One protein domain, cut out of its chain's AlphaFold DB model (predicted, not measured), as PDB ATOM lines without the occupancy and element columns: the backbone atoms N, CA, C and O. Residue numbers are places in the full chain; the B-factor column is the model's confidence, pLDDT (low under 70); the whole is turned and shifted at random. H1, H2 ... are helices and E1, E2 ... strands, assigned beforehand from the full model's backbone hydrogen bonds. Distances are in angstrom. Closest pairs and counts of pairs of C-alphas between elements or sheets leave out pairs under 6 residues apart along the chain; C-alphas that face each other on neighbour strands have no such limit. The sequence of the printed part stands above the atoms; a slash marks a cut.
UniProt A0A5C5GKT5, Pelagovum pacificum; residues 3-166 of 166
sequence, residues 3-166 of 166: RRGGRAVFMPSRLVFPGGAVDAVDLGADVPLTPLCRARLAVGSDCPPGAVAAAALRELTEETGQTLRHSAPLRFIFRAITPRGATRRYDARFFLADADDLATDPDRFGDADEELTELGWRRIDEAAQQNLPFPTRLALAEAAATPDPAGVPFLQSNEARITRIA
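AT A GLANCE: This is residues 3 to 166 of the 166 residues of a protein of Pelagovum pacificum (UniProt A0A5C5GKT5). Little regular structure: a strongly twisted four-strand sheet, E2 E1 E3 E4, has H1 and H2 over one face and H4 over the other, three layers, and long stretches with no named element, residues 3 to 34 and 97 to 123, make up much of the rest. The 164 printed residues run H1 H2 E1 E2 H3 H4 E3 E4, class mixed, 63 residues in these four helices and four strands; the mixed sheet's order is E2 E1 E3 E4. It is compact, radius of gyration of the C-alphas 15.4 A, spanning 37 by 34 by 34 A.

HOW THE PARTS SIT: H1, residues 35 to 42, touches residues 49 to 50 of H2, residues 49 to 64: C-alphas 41 and 49 are closest, 5.3 A. E1, residues 75 to 81, and E2, residues 91 to 96, form a hairpin; N 94 and O 78 are 2.8 A apart. H3, residues 124 to 128, touches H4, residues 134 to 144: C-alphas 128 and 137 are closest, 6.2 A. E3, residues 152 to 156, is parallel to E1, N 155 to O 79 2.8 A, and forms a hairpin with E4, residues 161 to 165, N 154 to O 163 2.8 A. In H1 to H4 every O i to N i+4 pair is within hydrogen-bond range.

IN THESE COORDINATES: H1 begins at C-alpha (11.062, 54.531, 16.864); H2 is 22.6 A long, E1 18.5 A; E4 ends at (8.900, 41.240, 12.971).

THE WHOLE: The printed part has no cut; E2 to H3 is a long link. Residues 6 to 12, 110 to 111, 146 to 150 and 157 to 161 have pLDDT under 70.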
ATOM      1  N   ARG A   3     -13.673  48.976  -4.139       89.31
ATOM      2  CA  ARG A   3     -13.612  47.920  -5.144       89.31
ATOM      3  C   ARG A   3     -12.761  48.405  -6.306       89.31
ATOM      4  O   ARG A   3     -13.048  49.446  -6.879       89.31
ATOM      5  N   ARG A   4     -11.750  47.631  -6.704       84.69
ATOM      6  CA  ARG A   4     -10.980  47.987  -7.906       84.69
ATOM      7  C   ARG A   4     -11.871  47.948  -9.140       84.69
ATOM      8  O   ARG A   4     -12.643  46.993  -9.304       84.69
ATOM      9  N   GLY A   5     -11.698  48.921 -10.031       78.19
ATOM     10  CA  GLY A   5     -12.384  48.948 -11.317       78.19
ATOM     11  C   GLY A   5     -12.242  47.628 -12.089       78.19
ATOM     12  O   GLY A   5     -11.228  46.930 -12.011       78.19
ATOM     13  N   GLY A   6     -13.255  47.266 -12.880       67.12
ATOM     14  CA  GLY A   6     -13.266  45.999 -13.631       67.12
ATOM     15  C   GLY A   6     -12.132  45.859 -14.662       67.12
ATOM     16  O   GLY A   6     -11.836  44.752 -15.101       67.12
ATOM     17  N   ARG A   7     -11.479  46.972 -15.027       63.91
ATOM     18  CA  ARG A   7     -10.309  47.027 -15.922       63.91
ATOM     19  C   ARG A   7      -8.968  47.057 -15.178       63.91
ATOM     20  O   ARG A   7      -7.930  47.143 -15.828       63.91
ATOM     21  N   ALA A   8      -8.968  46.994 -13.844       60.88
ATOM     22  CA  ALA A   8      -7.742  47.040 -13.060       60.88
ATOM     23  C   ALA A   8      -6.822  45.870 -13.428       60.88
ATOM     24  O   ALA A   8      -7.215  44.700 -13.411       60.88
ATOM     25  N   VAL A   9      -5.561  46.188 -13.721       59.28
ATOM     26  CA  VAL A   9      -4.576  45.209 -14.211       59.28
ATOM     27  C   VAL A   9      -4.157  44.206 -13.116       59.28
ATOM     28  O   VAL A   9      -3.512  43.197 -13.389       59.28
ATOM     29  N   PHE A  10      -4.535  44.454 -11.859       57.84
ATOM     30  CA  PHE A  10      -4.306  43.557 -10.729       57.84
ATOM     31  C   PHE A  10      -5.561  43.488  -9.849       57.84
ATOM     32  O   PHE A  10      -6.020  44.505  -9.349       57.84
ATOM     33  N   MET A  11      -6.098  42.284  -9.626       59.91
ATOM     34  CA  MET A  11      -7.280  42.019  -8.780       59.91
ATOM     35  C   MET A  11      -8.557  42.805  -9.162       59.91
ATOM     36  O   MET A  11      -9.135  43.476  -8.304       59.91
ATOM     37  N   PRO A  12      -9.034  42.705 -10.418       69.94
ATOM     38  CA  PRO A  12     -10.245  43.400 -10.850       69.94
ATOM     39  C   PRO A  12     -11.464  42.971 -10.026       69.94
ATOM     40  O   PRO A  12     -11.603  41.801  -9.648       69.94
ATOM     41  N   SER A  13     -12.343  43.932  -9.742       79.12
ATOM     42  CA  SER A  13     -13.596  43.740  -9.003       79.12
ATOM     43  C   SER A  13     -13.437  43.196  -7.574       79.12
ATOM     44  O   SER A  13     -14.414  42.727  -6.983       79.12
ATOM     45  N   ARG A  14     -12.231  43.245  -6.988       85.44
ATOM     46  CA  ARG A  14     -11.972  42.843  -5.595       85.44
ATOM     47  C   ARG A  14     -12.066  44.040  -4.656       85.44
ATOM     48  O   ARG A  14     -11.636  45.132  -5.006       85.44
ATOM     49  N   LEU A  15     -12.605  43.799  -3.460       90.88
ATOM     50  CA  LEU A  15     -12.581  44.766  -2.366       90.88
ATOM     51  C   LEU A  15     -11.173  44.787  -1.755       90.88
ATOM     52  O   LEU A  15     -10.646  43.733  -1.382       90.88
ATOM     53  N   VAL A  16     -10.571  45.970  -1.680       93.62
ATOM     54  CA  VAL A  16      -9.204  46.202  -1.199       93.62
ATOM     55  C   VAL A  16      -9.132  47.464  -0.332       93.62
ATOM     56  O   VAL A  16     -10.093  48.233  -0.219       93.62
ATOM     57  N   PHE A  17      -7.996  47.637   0.336       95.12
ATOM     58  CA  PHE A  17      -7.617  48.903   0.962       95.12
ATOM     59  C   PHE A  17      -6.947  49.806  -0.081       95.12
ATOM     60  O   PHE A  17      -6.369  49.242  -1.014       95.12
ATOM     61  N   PRO A  18      -7.003  51.141   0.083       95.12
ATOM     62  CA  PRO A  18      -6.192  52.038  -0.730       95.12
ATOM     63  C   PRO A  18      -4.706  51.734  -0.539       95.12
ATOM     64  O   PRO A  18      -4.290  51.333   0.559       95.12
ATOM     65  N   GLY A  19      -3.917  51.879  -1.597       94.94
ATOM     66  CA  GLY A  19      -2.486  51.637  -1.549       94.94
ATOM     67  C   GLY A  19      -1.873  51.295  -2.900       94.94
ATOM     68  O   GLY A  19      -2.390  50.481  -3.667       94.94
ATOM     69  N   GLY A  20      -0.648  51.771  -3.086       93.69
ATOM     70  CA  GLY A  20       0.124  51.587  -4.303       93.69
ATOM     71  C   GLY A  20       1.622  51.460  -4.049       93.69
ATOM     72  O   GLY A  20       2.071  50.956  -3.012       93.69
ATOM     73  N   ALA A  21       2.403  51.806  -5.068       95.75
ATOM     74  CA  ALA A  21       3.856  51.706  -5.025       95.75
ATOM     75  C   ALA A  21       4.466  52.917  -4.307       95.75
ATOM     76  O   ALA A  21       3.851  53.968  -4.203       95.75
ATOM     77  N   VAL A  22       5.697  52.759  -3.818       97.38
ATOM     78  CA  VAL A  22       6.488  53.906  -3.361       97.38
ATOM     79  C   VAL A  22       7.031  54.630  -4.587       97.38
ATOM     80  O   VAL A  22       7.736  54.015  -5.392       97.38
ATOM     81  N   ASP A  23       6.757  55.923  -4.670       96.81
ATOM     82  CA  ASP A  23       7.180  56.805  -5.748       96.81
ATOM     83  C   ASP A  23       8.330  57.717  -5.312       96.81
ATOM     84  O   ASP A  23       8.657  57.861  -4.132       96.81
ATOM     85  N   ALA A  24       8.971  58.374  -6.284       97.06
ATOM     86  CA  ALA A  24      10.088  59.278  -6.012       97.06
ATOM     87  C   ALA A  24       9.700  60.452  -5.095       97.06
ATOM     88  O   ALA A  24      10.544  60.930  -4.343       97.06
ATOM     89  N   VAL A  25       8.437  60.894  -5.136       95.94
ATOM     90  CA  VAL A  25       7.916  61.975  -4.281       95.94
ATOM     91  C   VAL A  25       7.827  61.571  -2.807       95.94
ATOM     92  O   VAL A  25       7.934  62.419  -1.928       95.94
ATOM     93  N   ASP A  26       7.698  60.272  -2.529       97.62
ATOM     94  CA  ASP A  26       7.621  59.749  -1.166       97.62
ATOM     95  C   ASP A  26       9.006  59.741  -0.492       97.62
ATOM     96  O   ASP A  26       9.135  59.671   0.735       97.62
ATOM     97  N   LEU A  27      10.076  59.821  -1.290       94.44
ATOM     98  CA  LEU A  27      11.444  59.841  -0.797       94.44
ATOM     99  C   LEU A  27      11.731  61.167  -0.081       94.44
ATOM    100  O   LEU A  27      11.741  62.237  -0.681       94.44
ATOM    101  N   GLY A  28      12.029  61.082   1.215       86.44
ATOM    102  CA  GLY A  28      12.369  62.246   2.039       86.44
ATOM    103  C   GLY A  28      11.177  62.914   2.725       86.44
ATOM    104  O   GLY A  28      11.385  63.882   3.452       86.44
ATOM    105  N   ALA A  29       9.960  62.386   2.556       87.81
ATOM    106  CA  ALA A  29       8.799  62.835   3.311       87.81
ATOM    107  C   ALA A  29       9.007  62.641   4.825       87.81
ATOM    108  O   ALA A  29       9.406  61.565   5.291       87.81
ATOM    109  N   ASP A  30       8.711  63.687   5.598       87.38
ATOM    110  CA  ASP A  30       8.774  63.651   7.056       87.38
ATOM    111  C   ASP A  30       7.453  63.128   7.625       87.38
ATOM    112  O   ASP A  30       6.517  63.878   7.901       87.38
ATOM    113  N   VAL A  31       7.357  61.803   7.737       92.19
ATOM    114  CA  VAL A  31       6.220  61.133   8.378       92.19
ATOM    115  C   VAL A  31       6.595  60.795   9.825       92.19
ATOM    116  O   VAL A  31       7.566  60.049  10.040       92.19
ATOM    117  N   PRO A  32       5.842  61.286  10.830       91.19
ATOM    118  CA  PRO A  32       6.152  61.038  12.230       91.19
ATOM    119  C   PRO A  32       5.831  59.590  12.608       91.19
ATOM    120  O   PRO A  32       4.723  59.225  12.989       91.19
ATOM    121  N   LEU A  33       6.850  58.738  12.511       92.38
ATOM    122  CA  LEU A  33       6.808  57.342  12.934       92.38
ATOM    123  C   LEU A  33       7.470  57.179  14.300       92.38
ATOM    124  O   LEU A  33       8.570  57.691  14.532       92.38
ATOM    125  N   THR A  34       6.855  56.381  15.176       91.81
ATOM    126  CA  THR A  34       7.505  55.979  16.432       91.81
ATOM    127  C   THR A  34       8.811  55.225  16.143       91.81
ATOM    128  O   THR A  34       8.916  54.549  15.110       91.81
ATOM    129  N   PRO A  35       9.809  55.266  17.049       92.00
ATOM    130  CA  PRO A  35      11.062  54.531  16.864       92.00
ATOM    131  C   PRO A  35      10.853  53.038  16.585       92.00
ATOM    132  O   PRO A  35      11.508  52.473  15.713       92.00
ATOM    133  N   LEU A  36       9.881  52.419  17.265       89.81
ATOM    134  CA  LEU A  36       9.529  51.013  17.069       89.81
ATOM    135  C   LEU A  36       8.946  50.749  15.674       89.81
ATOM    136  O   LEU A  36       9.357  49.803  15.006       89.81
ATOM    137  N   CYS A  37       8.018  51.591  15.206       91.94
ATOM    138  CA  CYS A  37       7.437  51.454  13.869       91.94
ATOM    139  C   CYS A  37       8.519  51.591  12.787       91.94
ATOM    140  O   CYS A  37       8.618  50.753  11.889       91.94
ATOM    141  N   ARG A  38       9.405  52.586  12.933       94.06
ATOM    142  CA  ARG A  38      10.545  52.805  12.033       94.06
ATOM    143  C   ARG A  38      11.481  51.597  11.982       94.06
ATOM    144  O   ARG A  38      11.842  51.168  10.889       94.06
ATOM    145  N   ALA A  39      11.849  51.047  13.140       92.94
ATOM    146  CA  ALA A  39      12.711  49.869  13.222       92.94
ATOM    147  C   ALA A  39      12.079  48.660  12.514       92.94
ATOM    148  O   ALA A  39      12.723  48.035  11.675       92.94
ATOM    149  N   ARG A  40      10.794  48.387  12.774       93.25
ATOM    150  CA  ARG A  40      10.058  47.267  12.167       93.25
ATOM    151  C   ARG A  40       9.933  47.386  10.649       93.25
ATOM    152  O   ARG A  40      10.094  46.394   9.943       93.25
ATOM    153  N   LEU A  41       9.677  48.586  10.131       94.88
ATOM    154  CA  LEU A  41       9.582  48.828   8.686       94.88
ATOM    155  C   LEU A  41      10.917  48.611   7.955       94.88
ATOM    156  O   LEU A  41      10.908  48.191   6.795       94.88
ATOM    157  N   ALA A  42      12.043  48.869   8.630       94.88
ATOM    158  CA  ALA A  42      13.388  48.714   8.078       94.88
ATOM    159  C   ALA A  42      13.856  47.247   7.992       94.88
ATOM    160  O   ALA A  42      14.793  46.940   7.255       94.88
ATOM    161  N   VAL A  43      13.222  46.323   8.722       93.56
ATOM    162  CA  VAL A  43      13.636  44.911   8.754       93.56
ATOM    163  C   VAL A  43      13.546  44.295   7.358       93.56
ATOM    164  O   VAL A  43      12.464  44.152   6.794       93.56
ATOM    165  N   GLY A  44      14.691  43.905   6.791       90.44
ATOM    166  CA  GLY A  44      14.763  43.281   5.465       90.44
ATOM    167  C   GLY A  44      14.182  44.162   4.354       90.44
ATOM    168  O   GLY A  44      13.432  43.657   3.516       90.44
ATOM    169  N   SER A  45      14.439  45.471   4.407       91.88
ATOM    170  CA  SER A  45      13.956  46.469   3.452       91.88
ATOM    171  C   SER A  45      15.042  47.486   3.136       91.88
ATOM    172  O   SER A  45      15.559  48.117   4.053       91.88
ATOM    173  N   ASP A  46      15.303  47.718   1.852       91.94
ATOM    174  CA  ASP A  46      16.172  48.817   1.408       91.94
ATOM    175  C   ASP A  46      15.393  50.134   1.228       91.94
ATOM    176  O   ASP A  46      15.976  51.212   1.136       91.94
ATOM    177  N   CYS A  47      14.055  50.065   1.193       94.31
ATOM    178  CA  CYS A  47      13.203  51.247   1.112       94.31
ATOM    179  C   CYS A  47      13.160  51.969   2.472       94.31
ATOM    180  O   CYS A  47      12.872  51.313   3.484       94.31
ATOM    181  N   PRO A  48      13.401  53.297   2.520       95.69
ATOM    182  CA  PRO A  48      13.324  54.063   3.758       95.69
ATOM    183  C   PRO A  48      11.944  53.936   4.426       95.69
ATOM    184  O   PRO A  48      10.930  54.143   3.758       95.69
ATOM    185  N   PRO A  49      11.863  53.694   5.750       95.88
ATOM    186  CA  PRO A  49      10.583  53.569   6.458       95.88
ATOM    187  C   PRO A  49       9.625  54.746   6.252       95.88
ATOM    188  O   PRO A  49       8.422  54.542   6.118       95.88
ATOM    189  N   GLY A  50      10.168  55.969   6.209       96.19
ATOM    190  CA  GLY A  50       9.385  57.182   5.968       96.19
ATOM    191  C   GLY A  50       8.736  57.191   4.586       96.19
ATOM    192  O   GLY A  50       7.563  57.518   4.487       96.19
ATOM    193  N   ALA A  51       9.450  56.733   3.553       97.44
ATOM    194  CA  ALA A  51       8.927  56.673   2.191       97.44
ATOM    195  C   ALA A  51       7.790  55.653   2.053       97.44
ATOM    196  O   ALA A  51       6.786  55.926   1.407       97.44
ATOM    197  N   VAL A  52       7.894  54.502   2.723       97.38
ATOM    198  CA  VAL A  52       6.798  53.520   2.749       97.38
ATOM    199  C   VAL A  52       5.541  54.105   3.398       97.38
ATOM    200  O   VAL A  52       4.439  53.922   2.888       97.38
ATOM    201  N   ALA A  53       5.692  54.776   4.542       97.38
ATOM    202  CA  ALA A  53       4.556  55.377   5.233       97.38
ATOM    203  C   ALA A  53       3.965  56.554   4.436       97.38
ATOM    204  O   ALA A  53       2.749  56.704   4.389       97.38
ATOM    205  N   ALA A  54       4.815  57.345   3.779       97.56
ATOM    206  CA  ALA A  54       4.398  58.441   2.914       97.56
ATOM    207  C   ALA A  54       3.597  57.942   1.711       97.56
ATOM    208  O   ALA A  54       2.516  58.465   1.472       97.56
ATOM    209  N   ALA A  55       4.046  56.868   1.054       98.12
ATOM    210  CA  ALA A  55       3.291  56.232  -0.021       98.12
ATOM    211  C   ALA A  55       1.897  55.797   0.454       98.12
ATOM    212  O   ALA A  55       0.904  56.091  -0.193       98.12
ATOM    213  N   ALA A  56       1.784  55.172   1.632       97.62
ATOM    214  CA  ALA A  56       0.480  54.778   2.172       97.62
ATOM    215  C   ALA A  56      -0.459  55.976   2.433       97.62
ATOM    216  O   ALA A  56      -1.661  55.869   2.207       97.62
ATOM    217  N   LEU A  57       0.075  57.110   2.900       97.19
ATOM    218  CA  LEU A  57      -0.692  58.344   3.117       97.19
ATOM    219  C   LEU A  57      -1.085  59.032   1.805       97.19
ATOM    220  O   LEU A  57      -2.206  59.533   1.687       97.19
ATOM    221  N   ARG A  58      -0.170  59.062   0.831       96.94
ATOM    222  CA  ARG A  58      -0.415  59.608  -0.503       96.94
ATOM    223  C   ARG A  58      -1.523  58.823  -1.192       96.94
ATOM    224  O   ARG A  58      -2.515  59.421  -1.569       96.94
ATOM    225  N   GLU A  59      -1.411  57.503  -1.239       96.94
ATOM    226  CA  GLU A  59      -2.400  56.621  -1.876       96.94
ATOM    227  C   GLU A  59      -3.752  56.653  -1.147       96.94
ATOM    228  O   GLU A  59      -4.805  56.618  -1.775       96.94
ATOM    229  N   LEU A  60      -3.765  56.802   0.187       96.12
ATOM    230  CA  LEU A  60      -5.007  57.076   0.921       96.12
ATOM    231  C   LEU A  60      -5.678  58.359   0.408       96.12
ATOM    232  O   LEU A  60      -6.892  58.377   0.214       96.12
ATOM    233  N   THR A  61      -4.892  59.408   0.182       95.38
ATOM    234  CA  THR A  61      -5.392  60.693  -0.316       95.38
ATOM    235  C   THR A  61      -5.855  60.573  -1.765       95.38
ATOM    236  O   THR A  61      -6.976  60.961  -2.071       95.38
ATOM    237  N   GLU A  62      -5.030  60.006  -2.641       94.81
ATOM    238  CA  GLU A  62      -5.292  59.879  -4.078       94.81
ATOM    239  C   GLU A  62      -6.494  58.971  -4.357       94.81
ATOM    240  O   GLU A  62      -7.378  59.356  -5.112       94.81
ATOM    241  N   GLU A  63      -6.599  57.816  -3.700       94.44
ATOM    242  CA  GLU A  63      -7.658  56.841  -3.993       94.44
ATOM    243  C   GLU A  63      -8.953  57.071  -3.198       94.44
ATOM    244  O   GLU A  63      -9.956  56.398  -3.444       94.44
ATOM    245  N   THR A  64      -8.961  57.941  -2.178       93.94
ATOM    246  CA  THR A  64     -10.155  58.120  -1.323       93.94
ATOM    247  C   THR A  64     -10.524  59.563  -1.000       93.94
ATOM    248  O   THR A  64     -11.623  59.792  -0.490       93.94
ATOM    249  N   GLY A  65      -9.622  60.514  -1.242       94.25
ATOM    250  CA  GLY A  65      -9.745  61.904  -0.801       94.25
ATOM    251  C   GLY A  65      -9.513  62.128   0.692       94.25
ATOM    252  O   GLY A  65      -9.533  63.268   1.155       94.25
ATOM    253  N   GLN A  66      -9.314  61.061   1.470       95.25
ATOM    254  CA  GLN A  66      -9.142  61.162   2.911       95.25
ATOM    255  C   GLN A  66      -7.700  61.508   3.267       95.25
ATOM    256  O   GLN A  66      -6.755  60.934   2.735       95.25
ATOM    257  N   THR A  67      -7.527  62.416   4.224       95.88
ATOM    258  CA  THR A  67      -6.205  62.797   4.736       95.88
ATOM    259  C   THR A  67      -6.158  62.635   6.245       95.88
ATOM    260  O   THR A  67      -7.143  62.869   6.945       95.88
ATOM    261  N   LEU A  68      -4.997  62.239   6.766       96.06
ATOM    262  CA  LEU A  68      -4.748  62.196   8.205       96.06
ATOM    263  C   LEU A  68      -4.091  63.496   8.669       96.06
ATOM    264  O   LEU A  68      -3.322  64.126   7.938       96.06
ATOM    265  N   ARG A  69      -4.358  63.884   9.917       95.50
ATOM    266  CA  ARG A  69      -3.601  64.950  10.585       95.50
ATOM    267  C   ARG A  69      -2.119  64.587  10.581       95.50
ATOM    268  O   ARG A  69      -1.761  63.430  10.769       95.50
ATOM    269  N   HIS A  70      -1.242  65.581  10.451       89.94
ATOM    270  CA  HIS A  70       0.203  65.330  10.408       89.94
ATOM    271  C   HIS A  70       0.711  64.531  11.623       89.94
ATOM    272  O   HIS A  70       1.575  63.680  11.471       89.94
ATOM    273  N   SER A  71       0.148  64.754  12.815       90.62
ATOM    274  CA  SER A  71       0.519  64.047  14.049       90.62
ATOM    275  C   SER A  71      -0.185  62.699  14.257       90.62
ATOM    276  O   SER A  71      -0.030  62.112  15.328       90.62
ATOM    277  N   ALA A  72      -0.993  62.235  13.299       92.88
ATOM    278  CA  ALA A  72      -1.771  61.009  13.434       92.88
ATOM    279  C   ALA A  72      -0.850  59.784  13.602       92.88
ATOM    280  O   ALA A  72       0.056  59.571  12.786       92.88
ATOM    281  N   PRO A  73      -1.055  58.948  14.632       91.12
ATOM    282  CA  PRO A  73      -0.272  57.739  14.820       91.12
ATOM    283  C   PRO A  73      -0.570  56.700  13.731       91.12
ATOM    284  O   PRO A  73      -1.640  56.098  13.687       91.12
ATOM    285  N   LEU A  74       0.432  56.401  12.901       92.75
ATOM    286  CA  LEU A  74       0.398  55.275  11.967       92.75
ATOM    287  C   LEU A  74       0.986  54.013  12.600       92.75
ATOM    288  O   LEU A  74       2.170  53.946  12.952       92.75
ATOM    289  N   ARG A  75       0.169  52.964  12.687       91.31
ATOM    290  CA  ARG A  75       0.596  51.644  13.158       91.31
ATOM    291  C   ARG A  75       0.881  50.735  11.974       91.31
ATOM    292  O   ARG A  75      -0.011  50.456  11.188       91.31
ATOM    293  N   PHE A  76       2.099  50.217  11.878       93.75
ATOM    294  CA  PHE A  76       2.428  49.127  10.962       93.75
ATOM    295  C   PHE A  76       1.903  47.805  11.540       93.75
ATOM    296  O   PHE A  76       2.340  47.410  12.622       93.75
ATOM    297  N   ILE A  77       0.950  47.158  10.860       92.62
ATOM    298  CA  ILE A  77       0.218  45.997  11.406       92.62
ATOM    299  C   ILE A  77       0.500  44.679  10.686       92.62
ATOM    300  O   ILE A  77       0.325  43.625  11.283       92.62
ATOM    301  N   PHE A  78       0.938  44.706   9.425       92.31
ATOM    302  CA  PHE A  78       1.141  43.480   8.653       92.31
ATOM    303  C   PHE A  78       2.057  43.713   7.450       92.31
ATOM    304  O   PHE A  78       1.971  44.750   6.793       92.31
ATOM    305  N   ARG A  79       2.899  42.731   7.112       93.88
ATOM    306  CA  ARG A  79       3.689  42.716   5.869       93.88
ATOM    307  C   ARG A  79       3.459  41.441   5.079       93.88
ATOM    308  O   ARG A  79       3.506  40.349   5.638       93.88
ATOM    309  N   ALA A  80       3.299  41.568   3.767       91.31
ATOM    310  CA  ALA A  80       3.146  40.439   2.861       91.31
ATOM    311  C   ALA A  80       4.024  40.594   1.621       91.31
ATOM    312  O   ALA A  80       3.870  41.545   0.855       91.31
ATOM    313  N   ILE A  81       4.893  39.610   1.381       90.50
ATOM    314  CA  ILE A  81       5.684  39.536   0.149       90.50
ATOM    315  C   ILE A  81       5.071  38.502  -0.792       90.50
ATOM    316  O   ILE A  81       4.904  37.336  -0.435       90.50
ATOM    317  N   THR A  82       4.773  38.907  -2.026       85.00
ATOM    318  CA  THR A  82       4.256  38.005  -3.059       85.00
ATOM    319  C   THR A  82       5.286  36.919  -3.436       85.00
ATOM    320  O   THR A  82       6.480  37.236  -3.596       85.00
ATOM    321  N   PRO A  83       4.844  35.657  -3.653       81.31
ATOM    322  CA  PRO A  83       5.702  34.546  -4.056       81.31
ATOM    323  C   PRO A  83       6.674  34.810  -5.195       81.31
ATOM    324  O   PRO A  83       6.382  35.528  -6.154       81.31
ATOM    325  N   ARG A  84       7.852  34.185  -5.094       77.69
ATOM    326  CA  ARG A  84       8.789  34.076  -6.217       77.69
ATOM    327  C   ARG A  84       8.110  33.269  -7.332       77.69
ATOM    328  O   ARG A  84       7.570  32.204  -7.066       77.69
ATOM    329  N   GLY A  85       8.107  33.797  -8.558       75.69
ATOM    330  CA  GLY A  85       7.435  33.190  -9.717       75.69
ATOM    331  C   GLY A  85       6.061  33.778 -10.059       75.69
ATOM    332  O   GLY A  85       5.542  33.494 -11.134       75.69
ATOM    333  N   ALA A  86       5.484  34.635  -9.208       76.56
ATOM    334  CA  ALA A  86       4.314  35.414  -9.605       76.56
ATOM    335  C   ALA A  86       4.694  36.422 -10.703       76.56
ATOM    336  O   ALA A  86       5.746  37.061 -10.624       76.56
ATOM    337  N   THR A  87       3.823  36.596 -11.702       81.00
ATOM    338  CA  THR A  87       4.021  37.550 -12.813       81.00
ATOM    339  C   THR A  87       4.159  38.993 -12.333       81.00
ATOM    340  O   THR A  87       4.805  39.806 -12.988       81.00
ATOM    341  N   ARG A  88       3.575  39.307 -11.173       80.88
ATOM    342  CA  ARG A  88       3.743  40.566 -10.444       80.88
ATOM    343  C   ARG A  88       4.028  40.266  -8.989       80.88
ATOM    344  O   ARG A  88       3.408  39.372  -8.412       80.88
ATOM    345  N   ARG A  89       4.965  41.008  -8.405       87.50
ATOM    346  CA  ARG A  89       5.391  40.824  -7.020       87.50
ATOM    347  C   ARG A  89       5.340  42.140  -6.271       87.50
ATOM    348  O   ARG A  89       5.772  43.157  -6.794       87.50
ATOM    349  N   TYR A  90       4.869  42.067  -5.037       88.56
ATOM    350  CA  TYR A  90       4.769  43.191  -4.122       88.56
ATOM    351  C   TYR A  90       5.433  42.825  -2.798       88.56
ATOM    352  O   TYR A  90       5.432  41.659  -2.397       88.56
ATOM    353  N   ASP A  91       5.990  43.828  -2.129       93.12
ATOM    354  CA  ASP A  91       6.382  43.781  -0.722       93.12
ATOM    355  C   ASP A  91       5.480  44.758   0.043       93.12
ATOM    356  O   ASP A  91       5.849  45.898   0.329       93.12
ATOM    357  N   ALA A  92       4.239  44.324   0.256       93.88
ATOM    358  CA  ALA A  92       3.165  45.158   0.770       93.88
ATOM    359  C   ALA A  92       3.266  45.300   2.289       93.88
ATOM    360  O   ALA A  92       3.461  44.314   3.005       93.88
ATOM    361  N   ARG A  93       3.085  46.525   2.782       96.19
ATOM    362  CA  ARG A  93       3.036  46.859   4.208       96.19
ATOM    363  C   ARG A  93       1.709  47.549   4.487       96.19
ATOM    364  O   ARG A  93       1.346  48.485   3.789       96.19
ATOM    365  N   PHE A  94       0.990  47.049   5.480       95.81
ATOM    366  CA  PHE A  94      -0.339  47.518   5.844       95.81
ATOM    367  C   PHE A  94      -0.255  48.358   7.108       95.81
ATOM    368  O   PHE A  94       0.409  47.977   8.082       95.81
ATOM    369  N   PHE A  95      -0.961  49.480   7.079       95.75
ATOM    370  CA  PHE A  95      -1.022  50.435   8.170       95.75
ATOM    371  C   PHE A  95      -2.441  50.543   8.722       95.75
ATOM    372  O   PHE A  95      -3.414  50.290   8.015       95.75
ATOM    373  N   LEU A  96      -2.535  50.920   9.992       94.44
ATOM    374  CA  LEU A  96      -3.774  51.230  10.688       94.44
ATOM    375  C   LEU A  96      -3.654  52.615  11.327       94.44
ATOM    376  O   LEU A  96      -2.639  52.910  11.964       94.44
ATOM    377  N   ALA A  97      -4.699  53.420  11.170       94.31
ATOM    378  CA  ALA A  97      -4.888  54.715  11.811       94.31
ATOM    379  C   ALA A  97      -6.316  54.792  12.370       94.31
ATOM    380  O   ALA A  97      -7.193  54.057  11.904       94.31
ATOM    381  N   ASP A  98      -6.527  55.650  13.367       93.69
ATOM    382  CA  ASP A  98      -7.861  55.924  13.894       93.69
ATOM    383  C   ASP A  98      -8.623  56.867  12.948       93.69
ATOM    384  O   ASP A  98      -8.030  57.740  12.313       93.69
ATOM    385  N   ALA A  99      -9.937  56.681  12.831       94.12
ATOM    386  CA  ALA A  99     -10.774  57.561  12.022       94.12
ATOM    387  C   ALA A  99     -10.895  58.960  12.651       94.12
ATOM    388  O   ALA A  99     -11.039  59.938  11.918       94.12
ATOM    389  N   ASP A 100     -10.759  59.076  13.976       95.56
ATOM    390  CA  ASP A 100     -10.773  60.362  14.686       95.56
ATOM    391  C   ASP A 100      -9.567  61.254  14.319       95.56
ATOM    392  O   ASP A 100      -9.598  62.480  14.477       95.56
ATOM    393  N   ASP A 101      -8.509  60.655  13.765       96.44
ATOM    394  CA  ASP A 101      -7.318  61.359  13.291       96.44
ATOM    395  C   ASP A 101      -7.446  61.898  11.856       96.44
ATOM    396  O   ASP A 101      -6.516  62.543  11.353       96.44
ATOM    397  N   LEU A 102      -8.583  61.682  11.188       96.31
ATOM    398  CA  LEU A 102      -8.850  62.285   9.886       96.31
ATOM    399  C   LEU A 102      -8.874  63.820   9.990       96.31
ATOM    400  O   LEU A 102      -9.394  64.426  10.935       96.31
ATOM    401  N   ALA A 103      -8.261  64.462   8.997       95.81
ATOM    402  CA  ALA A 103      -8.316  65.908   8.785       95.81
ATOM    403  C   ALA A 103      -9.474  66.312   7.850       95.81
ATOM    404  O   ALA A 103      -9.779  67.497   7.713       95.81
ATOM    405  N   THR A 104     -10.119  65.327   7.233       94.62
ATOM    406  CA  THR A 104     -11.256  65.432   6.314       94.62
ATOM    407  C   THR A 104     -12.528  64.852   6.941       94.62
ATOM    408  O   THR A 104     -12.487  64.207   7.986       94.62
ATOM    409  N   ASP A 105     -13.677  65.111   6.314       93.31
ATOM    410  CA  ASP A 105     -14.956  64.521   6.720       93.31
ATOM    411  C   ASP A 105     -14.953  63.002   6.425       93.31
ATOM    412  O   ASP A 105     -14.804  62.615   5.257       93.31
ATOM    413  N   PRO A 106     -15.114  62.124   7.437       92.12
ATOM    414  CA  PRO A 106     -15.049  60.672   7.258       92.12
ATOM    415  C   PRO A 106     -16.132  60.117   6.326       92.12
ATOM    416  O   PRO A 106     -15.933  59.047   5.750       92.12
ATOM    417  N   ASP A 107     -17.247  60.826   6.140       90.06
ATOM    418  CA  ASP A 107     -18.343  60.391   5.271       90.06
ATOM    419  C   ASP A 107     -18.195  60.899   3.826       90.06
ATOM    420  O   ASP A 107     -18.987  60.551   2.945       90.06
ATOM    421  N   ARG A 108     -17.152  61.694   3.545       88.88
ATOM    422  CA  ARG A 108     -16.909  62.294   2.231       88.88
ATOM    423  C   ARG A 108     -15.710  61.665   1.520       88.88
ATOM    424  O   ARG A 108     -14.568  62.028   1.760       88.88
ATOM    425  N   PHE A 109     -15.994  60.802   0.548       85.56
ATOM    426  CA  PHE A 109     -15.006  60.190  -0.356       85.56
ATOM    427  C   PHE A 109     -14.886  60.964  -1.686       85.56
ATOM    428  O   PHE A 109     -15.096  60.403  -2.759       85.56
ATOM    429  N   GLY A 110     -14.683  62.285  -1.612       68.44
ATOM    430  CA  GLY A 110     -14.574  63.165  -2.790       68.44
ATOM    431  C   GLY A 110     -13.129  63.333  -3.265       68.44
ATOM    432  O   GLY A 110     -12.224  63.107  -2.483       68.44
ATOM    433  N   ASP A 111     -12.916  63.743  -4.517       68.31
ATOM    434  CA  ASP A 111     -11.584  63.978  -5.119       68.31
ATOM    435  C   ASP A 111     -10.666  62.737  -5.219       68.31
ATOM    436  O   ASP A 111      -9.484  62.863  -5.526       68.31
ATOM    437  N   ALA A 112     -11.229  61.543  -5.006       74.62
ATOM    438  CA  ALA A 112     -10.580  60.265  -5.271       74.62
ATOM    439  C   ALA A 112     -10.370  60.042  -6.778       74.62
ATOM    440  O   ALA A 112     -11.205  60.445  -7.596       74.62
ATOM    441  N   ASP A 113      -9.289  59.360  -7.142       73.94
ATOM    442  CA  ASP A 113      -9.080  58.887  -8.504       73.94
ATOM    443  C   ASP A 113     -10.116  57.815  -8.914       73.94
ATOM    444  O   ASP A 113     -10.908  57.309  -8.114       73.94
ATOM    445  N   GLU A 114     -10.153  57.475 -10.204       75.06
ATOM    446  CA  GLU A 114     -11.112  56.498 -10.735       75.06
ATOM    447  C   GLU A 114     -10.687  55.025 -10.513       75.06
ATOM    448  O   GLU A 114     -11.344  54.112 -11.031       75.06
ATOM    449  N   GLU A 115      -9.601  54.740  -9.777       82.62
ATOM    450  CA  GLU A 115      -9.112  53.370  -9.577       82.62
ATOM    451  C   GLU A 115     -10.007  52.551  -8.640       82.62
ATOM    452  O   GLU A 115     -10.259  51.357  -8.899       82.62
ATOM    453  N   LEU A 116     -10.506  53.180  -7.572       86.31
ATOM    454  CA  LEU A 116     -11.442  52.577  -6.627       86.31
ATOM    455  C   LEU A 116     -12.863  53.101  -6.818       86.31
ATOM    456  O   LEU A 116     -13.158  54.286  -6.724       86.31
ATOM    457  N   THR A 117     -13.794  52.169  -6.979       86.69
ATOM    458  CA  THR A 117     -15.232  52.433  -6.954       86.69
ATOM    459  C   THR A 117     -15.856  51.893  -5.671       86.69
ATOM    460  O   THR A 117     -15.227  51.157  -4.907       86.69
ATOM    461  N   GLU A 118     -17.117  52.248  -5.408       88.81
ATOM    462  CA  GLU A 118     -17.861  51.772  -4.228       88.81
ATOM    463  C   GLU A 118     -17.123  52.043  -2.900       88.81
ATOM    464  O   GLU A 118     -17.188  51.228  -1.970       88.81
ATOM    465  N   LEU A 119     -16.405  53.169  -2.812       91.81
ATOM    466  CA  LEU A 119     -15.706  53.580  -1.598       91.81
ATOM    467  C   LEU A 119     -16.676  53.682  -0.422       91.81
ATOM    468  O   LEU A 119     -17.804  54.161  -0.542       91.81
ATOM    469  N   GLY A 120     -16.231  53.193   0.728       92.00
ATOM    470  CA  GLY A 120     -16.961  53.370   1.969       92.00
ATOM    471  C   GLY A 120     -16.336  52.659   3.154       92.00
ATOM    472  O   GLY A 120     -15.491  51.756   3.024       92.00
ATOM    473  N   TRP A 121     -16.806  53.056   4.332       94.44
ATOM    474  CA  TRP A 121     -16.623  52.293   5.553       94.44
ATOM    475  C   TRP A 121     -17.340  50.947   5.426       94.44
ATOM    476  O   TRP A 121     -18.425  50.828   4.846       94.44
ATOM    477  N   ARG A 122     -16.681  49.901   5.913       93.44
ATOM    478  CA  ARG A 122     -17.192  48.531   5.928       93.44
ATOM    479  C   ARG A 122     -16.939  47.983   7.314       93.44
ATOM    480  O   ARG A 122     -15.832  48.144   7.834       93.44
ATOM    481  N   ARG A 123     -17.935  47.323   7.897       93.75
ATOM    482  CA  ARG A 123     -17.683  46.574   9.121       93.75
ATOM    483  C   ARG A 123     -16.717  45.436   8.805       93.75
ATOM    484  O   ARG A 123     -16.784  44.828   7.735       93.75
ATOM    485  N   ILE A 124     -15.796  45.168   9.725       92.19
ATOM    486  CA  ILE A 124     -14.749  44.163   9.518       92.19
ATOM    487  C   ILE A 124     -15.358  42.775   9.277       92.19
ATOM    488  O   ILE A 124     -14.910  42.055   8.386       92.19
ATOM    489  N   ASP A 125     -16.390  42.413  10.042       92.12
ATOM    490  CA  ASP A 125     -17.099  41.134   9.937       92.12
ATOM    491  C   ASP A 125     -17.781  40.954   8.573       92.12
ATOM    492  O   ASP A 125     -17.653  39.898   7.956       92.12
ATOM    493  N   GLU A 126     -18.433  41.995   8.060       93.00
ATOM    494  CA  GLU A 126     -19.055  41.999   6.730       93.00
ATOM    495  C   GLU A 126     -18.017  41.947   5.603       93.00
ATOM    496  O   GLU A 126     -18.163  41.185   4.643       93.00
ATOM    497  N   ALA A 127     -16.941  42.733   5.712       92.75
ATOM    498  CA  ALA A 127     -15.871  42.747   4.721       92.75
ATOM    499  C   ALA A 127     -15.197  41.372   4.619       92.75
ATOM    500  O   ALA A 127     -14.954  40.885   3.513       92.75
ATOM    501  N   ALA A 128     -14.949  40.714   5.755       89.50
ATOM    502  CA  ALA A 128     -14.306  39.404   5.820       89.50
ATOM    503  C   ALA A 128     -15.102  38.282   5.122       89.50
ATOM    504  O   ALA A 128     -14.503  37.288   4.708       89.50
ATOM    505  N   GLN A 129     -16.419  38.441   4.951       89.62
ATOM    506  CA  GLN A 129     -17.285  37.487   4.241       89.62
ATOM    507  C   GLN A 129     -17.213  37.621   2.712       89.62
ATOM    508  O   GLN A 129     -17.696  36.754   1.983       89.62
ATOM    509  N   GLN A 130     -16.611  38.696   2.204       90.06
ATOM    510  CA  GLN A 130     -16.468  38.923   0.772       90.06
ATOM    511  C   GLN A 130     -15.344  38.063   0.178       90.06
ATOM    512  O   GLN A 130     -14.450  37.563   0.863       90.06
ATOM    513  N   ASN A 131     -15.341  37.928  -1.151       87.06
ATOM    514  CA  ASN A 131     -14.272  37.244  -1.876       87.06
ATOM    515  C   ASN A 131     -12.996  38.109  -1.908       87.06
ATOM    516  O   ASN A 131     -12.680  38.759  -2.909       87.06
ATOM    517  N   LEU A 132     -12.267  38.133  -0.794       89.56
ATOM    518  CA  LEU A 132     -11.103  38.986  -0.585       89.56
ATOM    519  C   LEU A 132      -9.781  38.323  -0.999       89.56
ATOM    520  O   LEU A 132      -9.606  37.111  -0.805       89.56
ATOM    521  N   PRO A 133      -8.804  39.114  -1.484       87.75
ATOM    522  CA  PRO A 133      -7.409  38.688  -1.569       87.75
ATOM    523  C   PRO A 133      -6.907  38.128  -0.232       87.75
ATOM    524  O   PRO A 133      -7.269  38.634   0.829       87.75
ATOM    525  N   PHE A 134      -6.032  37.117  -0.261       85.88
ATOM    526  CA  PHE A 134      -5.494  36.528   0.973       85.88
ATOM    527  C   PHE A 134      -4.810  37.557   1.897       85.88
ATOM    528  O   PHE A 134      -5.167  37.586   3.074       85.88
ATOM    529  N   PRO A 135      -3.929  38.457   1.407       88.25
ATOM    530  CA  PRO A 135      -3.335  39.495   2.254       88.25
ATOM    531  C   PRO A 135      -4.368  40.448   2.864       88.25
ATOM    532  O   PRO A 135      -4.239  40.820   4.022       88.25
ATOM    533  N   THR A 136      -5.426  40.792   2.122       91.31
ATOM    534  CA  THR A 136      -6.511  41.655   2.613       91.31
ATOM    535  C   THR A 136      -7.274  40.999   3.762       91.31
ATOM    536  O   THR A 136      -7.591  41.672   4.738       91.31
ATOM    537  N   ARG A 137      -7.530  39.682   3.691       90.62
ATOM    538  CA  ARG A 137      -8.159  38.944   4.802       90.62
ATOM    539  C   ARG A 137      -7.302  38.959   6.062       90.62
ATOM    540  O   ARG A 137      -7.836  39.160   7.145       90.62
ATOM    541  N   LEU A 138      -5.994  38.748   5.914       89.38
ATOM    542  CA  LEU A 138      -5.069  38.790   7.046       89.38
ATOM    543  C   LEU A 138      -5.004  40.195   7.650       89.38
ATOM    544  O   LEU A 138      -5.169  40.332   8.851       89.38
ATOM    545  N   ALA A 139      -4.875  41.237   6.827       91.56
ATOM    546  CA  ALA A 139      -4.864  42.617   7.306       91.56
ATOM    547  C   ALA A 139      -6.146  42.994   8.077       91.56
ATOM    548  O   ALA A 139      -6.053  43.666   9.099       91.56
ATOM    549  N   LEU A 140      -7.328  42.527   7.647       92.62
ATOM    550  CA  LEU A 140      -8.572  42.705   8.412       92.62
ATOM    551  C   LEU A 140      -8.535  41.992   9.768       92.62
ATOM    552  O   LEU A 140      -8.970  42.564  10.764       92.62
ATOM    553  N   ALA A 141      -8.015  40.763   9.813       90.44
ATOM    554  CA  ALA A 141      -7.877  40.020  11.064       90.44
ATOM    555  C   ALA A 141      -6.906  40.718  12.033       90.44
ATOM    556  O   ALA A 141      -7.221  40.847  13.214       90.44
ATOM    557  N   GLU A 142      -5.780  41.234  11.531       90.44
ATOM    558  CA  GLU A 142      -4.809  41.998  12.330       90.44
ATOM    559  C   GLU A 142      -5.374  43.336  12.820       90.44
ATOM    560  O   GLU A 142      -5.125  43.735  13.954       90.44
ATOM    561  N   ALA A 143      -6.172  44.027  11.999       89.94
ATOM    562  CA  ALA A 143      -6.832  45.268  12.404       89.94
ATOM    563  C   ALA A 143      -7.891  45.045  13.499       89.94
ATOM    564  O   ALA A 143      -8.085  45.911  14.348       89.94
ATOM    565  N   ALA A 144      -8.566  43.890  13.487       88.25
ATOM    566  CA  ALA A 144      -9.559  43.512  14.494       88.25
ATOM    567  C   ALA A 144      -8.941  43.015  15.808       88.25
ATOM    568  O   ALA A 144      -9.611  42.990  16.842       88.25
ATOM    569  N   ALA A 145      -7.688  42.562  15.762       82.81
ATOM    570  CA  ALA A 145      -6.999  42.027  16.919       82.81
ATOM    571  C   ALA A 145      -6.612  43.140  17.903       82.81
ATOM    572  O   ALA A 145      -6.324  44.282  17.540       82.81
ATOM    573  N   THR A 146      -6.556  42.787  19.189       67.25
ATOM    574  CA  THR A 146      -5.948  43.659  20.202       67.25
ATOM    575  C   THR A 146      -4.486  43.919  19.821       67.25
ATOM    576  O   THR A 146      -3.826  42.976  19.382       67.25
ATOM    577  N   PRO A 147      -3.959  45.154  19.976       64.94
ATOM    578  CA  PRO A 147      -2.568  45.461  19.662       64.94
ATOM    579  C   PRO A 147      -1.631  44.452  20.323       64.94
ATOM    580  O   PRO A 147      -1.542  44.396  21.548       64.94
ATOM    581  N   ASP A 148      -0.956  43.645  19.511       58.78
ATOM    582  CA  ASP A 148      -0.069  42.614  20.023       58.78
ATOM    583  C   ASP A 148       1.332  43.203  20.271       58.78
ATOM    584  O   ASP A 148       2.002  43.633  19.319       58.78
ATOM    585  N   PRO A 149       1.813  43.245  21.527       56.97
ATOM    586  CA  PRO A 149       3.151  43.739  21.832       56.97
ATOM    587  C   PRO A 149       4.271  42.831  21.289       56.97
ATOM    588  O   PRO A 149       5.410  43.285  21.204       56.97
ATOM    589  N   ALA A 150       3.978  41.587  20.883       61.84
ATOM    590  CA  ALA A 150       4.972  40.580  20.500       61.84
ATOM    591  C   ALA A 150       5.585  40.748  19.093       61.84
ATOM    592  O   ALA A 150       6.505  40.007  18.745       61.84
ATOM    593  N   GLY A 151       5.096  41.684  18.272       72.25
ATOM    594  CA  GLY A 151       5.655  41.967  16.942       72.25
ATOM    595  C   GLY A 151       4.626  41.970  15.816       72.25
ATOM    596  O   GLY A 151       3.505  41.493  15.979       72.25
ATOM    597  N   VAL A 152       5.026  42.495  14.658       78.00
ATOM    598  CA  VAL A 152       4.188  42.658  13.462       78.00
ATOM    599  C   VAL A 152       4.201  41.386  12.615       78.00
ATOM    600  O   VAL A 152       5.282  40.956  12.200       78.00
ATOM    601  N   PRO A 153       3.043  40.772  12.317       80.19
ATOM    602  CA  PRO A 153       2.986  39.593  11.465       80.19
ATOM    603  C   PRO A 153       3.559  39.833  10.065       80.19
ATOM    604  O   PRO A 153       3.319  40.854   9.415       80.19
ATOM    605  N   PHE A 154       4.333  38.858   9.599       82.50
ATOM    606  CA  PHE A 154       5.045  38.888   8.333       82.50
ATOM    607  C   PHE A 154       4.813  37.591   7.564       82.50
ATOM    608  O   PHE A 154       5.210  36.501   7.976       82.50
ATOM    609  N   LEU A 155       4.156  37.720   6.416       78.44
ATOM    610  CA  LEU A 155       3.934  36.635   5.480       78.44
ATOM    611  C   LEU A 155       5.078  36.595   4.461       78.44
ATOM    612  O   LEU A 155       5.112  37.377   3.503       78.44
ATOM    613  N   GLN A 156       5.987  35.637   4.650       76.38
ATOM    614  CA  GLN A 156       7.030  35.311   3.684       76.38
ATOM    615  C   GLN A 156       6.598  34.109   2.838       76.38
ATOM    616  O   GLN A 156       6.275  33.034   3.340       76.38
ATOM    617  N   SER A 157       6.589  34.293   1.521       62.31
ATOM    618  CA  SER A 157       5.899  33.406   0.580       62.31
ATOM    619  C   SER A 157       6.367  31.956   0.494       62.31
ATOM    620  O   SER A 157       5.694  31.158  -0.149       62.31
ATOM    621  N   ASN A 158       7.527  31.608   1.040       52.81
ATOM    622  CA  ASN A 158       8.151  30.328   0.709       52.81
ATOM    623  C   ASN A 158       7.618  29.156   1.547       52.81
ATOM    624  O   ASN A 158       7.897  28.018   1.193       52.81
ATOM    625  N   GLU A 159       6.848  29.404   2.614       50.34
ATOM    626  CA  GLU A 159       6.517  28.344   3.584       50.34
ATOM    627  C   GLU A 159       5.057  28.308   4.059       50.34
ATOM    628  O   GLU A 159       4.728  27.487   4.910       50.34
ATOM    629  N   ALA A 160       4.173  29.193   3.575       55.34
ATOM    630  CA  ALA A 160       2.848  29.401   4.188       55.34
ATOM    631  C   ALA A 160       2.925  29.598   5.723       55.34
ATOM    632  O   ALA A 160       1.980  29.306   6.454       55.34
ATOM    633  N   ARG A 161       4.069  30.095   6.212       65.50
ATOM    634  CA  ARG A 161       4.309  30.417   7.614       65.50
ATOM    635  C   ARG A 161       4.233  31.920   7.787       65.50
ATOM    636  O   ARG A 161       4.886  32.677   7.070       65.50
ATOM    637  N   ILE A 162       3.428  32.330   8.755       73.69
ATOM    638  CA  ILE A 162       3.426  33.693   9.264       73.69
ATOM    639  C   ILE A 162       4.505  33.742  10.346       73.69
ATOM    640  O   ILE A 162       4.420  33.024  11.343       73.69
ATOM    641  N   THR A 163       5.543  34.542  10.122       81.62
ATOM    642  CA  THR A 163       6.543  34.891  11.140       81.62
ATOM    643  C   THR A 163       6.203  36.262  11.731       81.62
ATOM    644  O   THR A 163       5.200  36.870  11.355       81.62
ATOM    645  N   ARG A 164       6.990  36.752  12.693       80.25
ATOM    646  CA  ARG A 164       6.795  38.081  13.294       80.25
ATOM    647  C   ARG A 164       8.060  38.919  13.196       80.25
ATOM    648  O   ARG A 164       9.159  38.412  13.400       80.25
ATOM    649  N   ILE A 165       7.879  40.199  12.898       77.69
ATOM    650  CA  ILE A 165       8.900  41.240  12.971       77.69
ATOM    651  C   ILE A 165       8.825  41.834  14.381       77.69
ATOM    652  O   ILE A 165       7.810  42.440  14.730       77.69
ATOM    653  N   ALA A 166       9.867  41.613  15.183       78.19
ATOM    654  CA  ALA A 166       9.956  42.111  16.558       78.19
ATOM    655  C   ALA A 166       9.924  43.645  16.621       78.19
ATOM    656  O   ALA A 166      10.550  44.299  15.760       78.19
TER     657      ALA A 166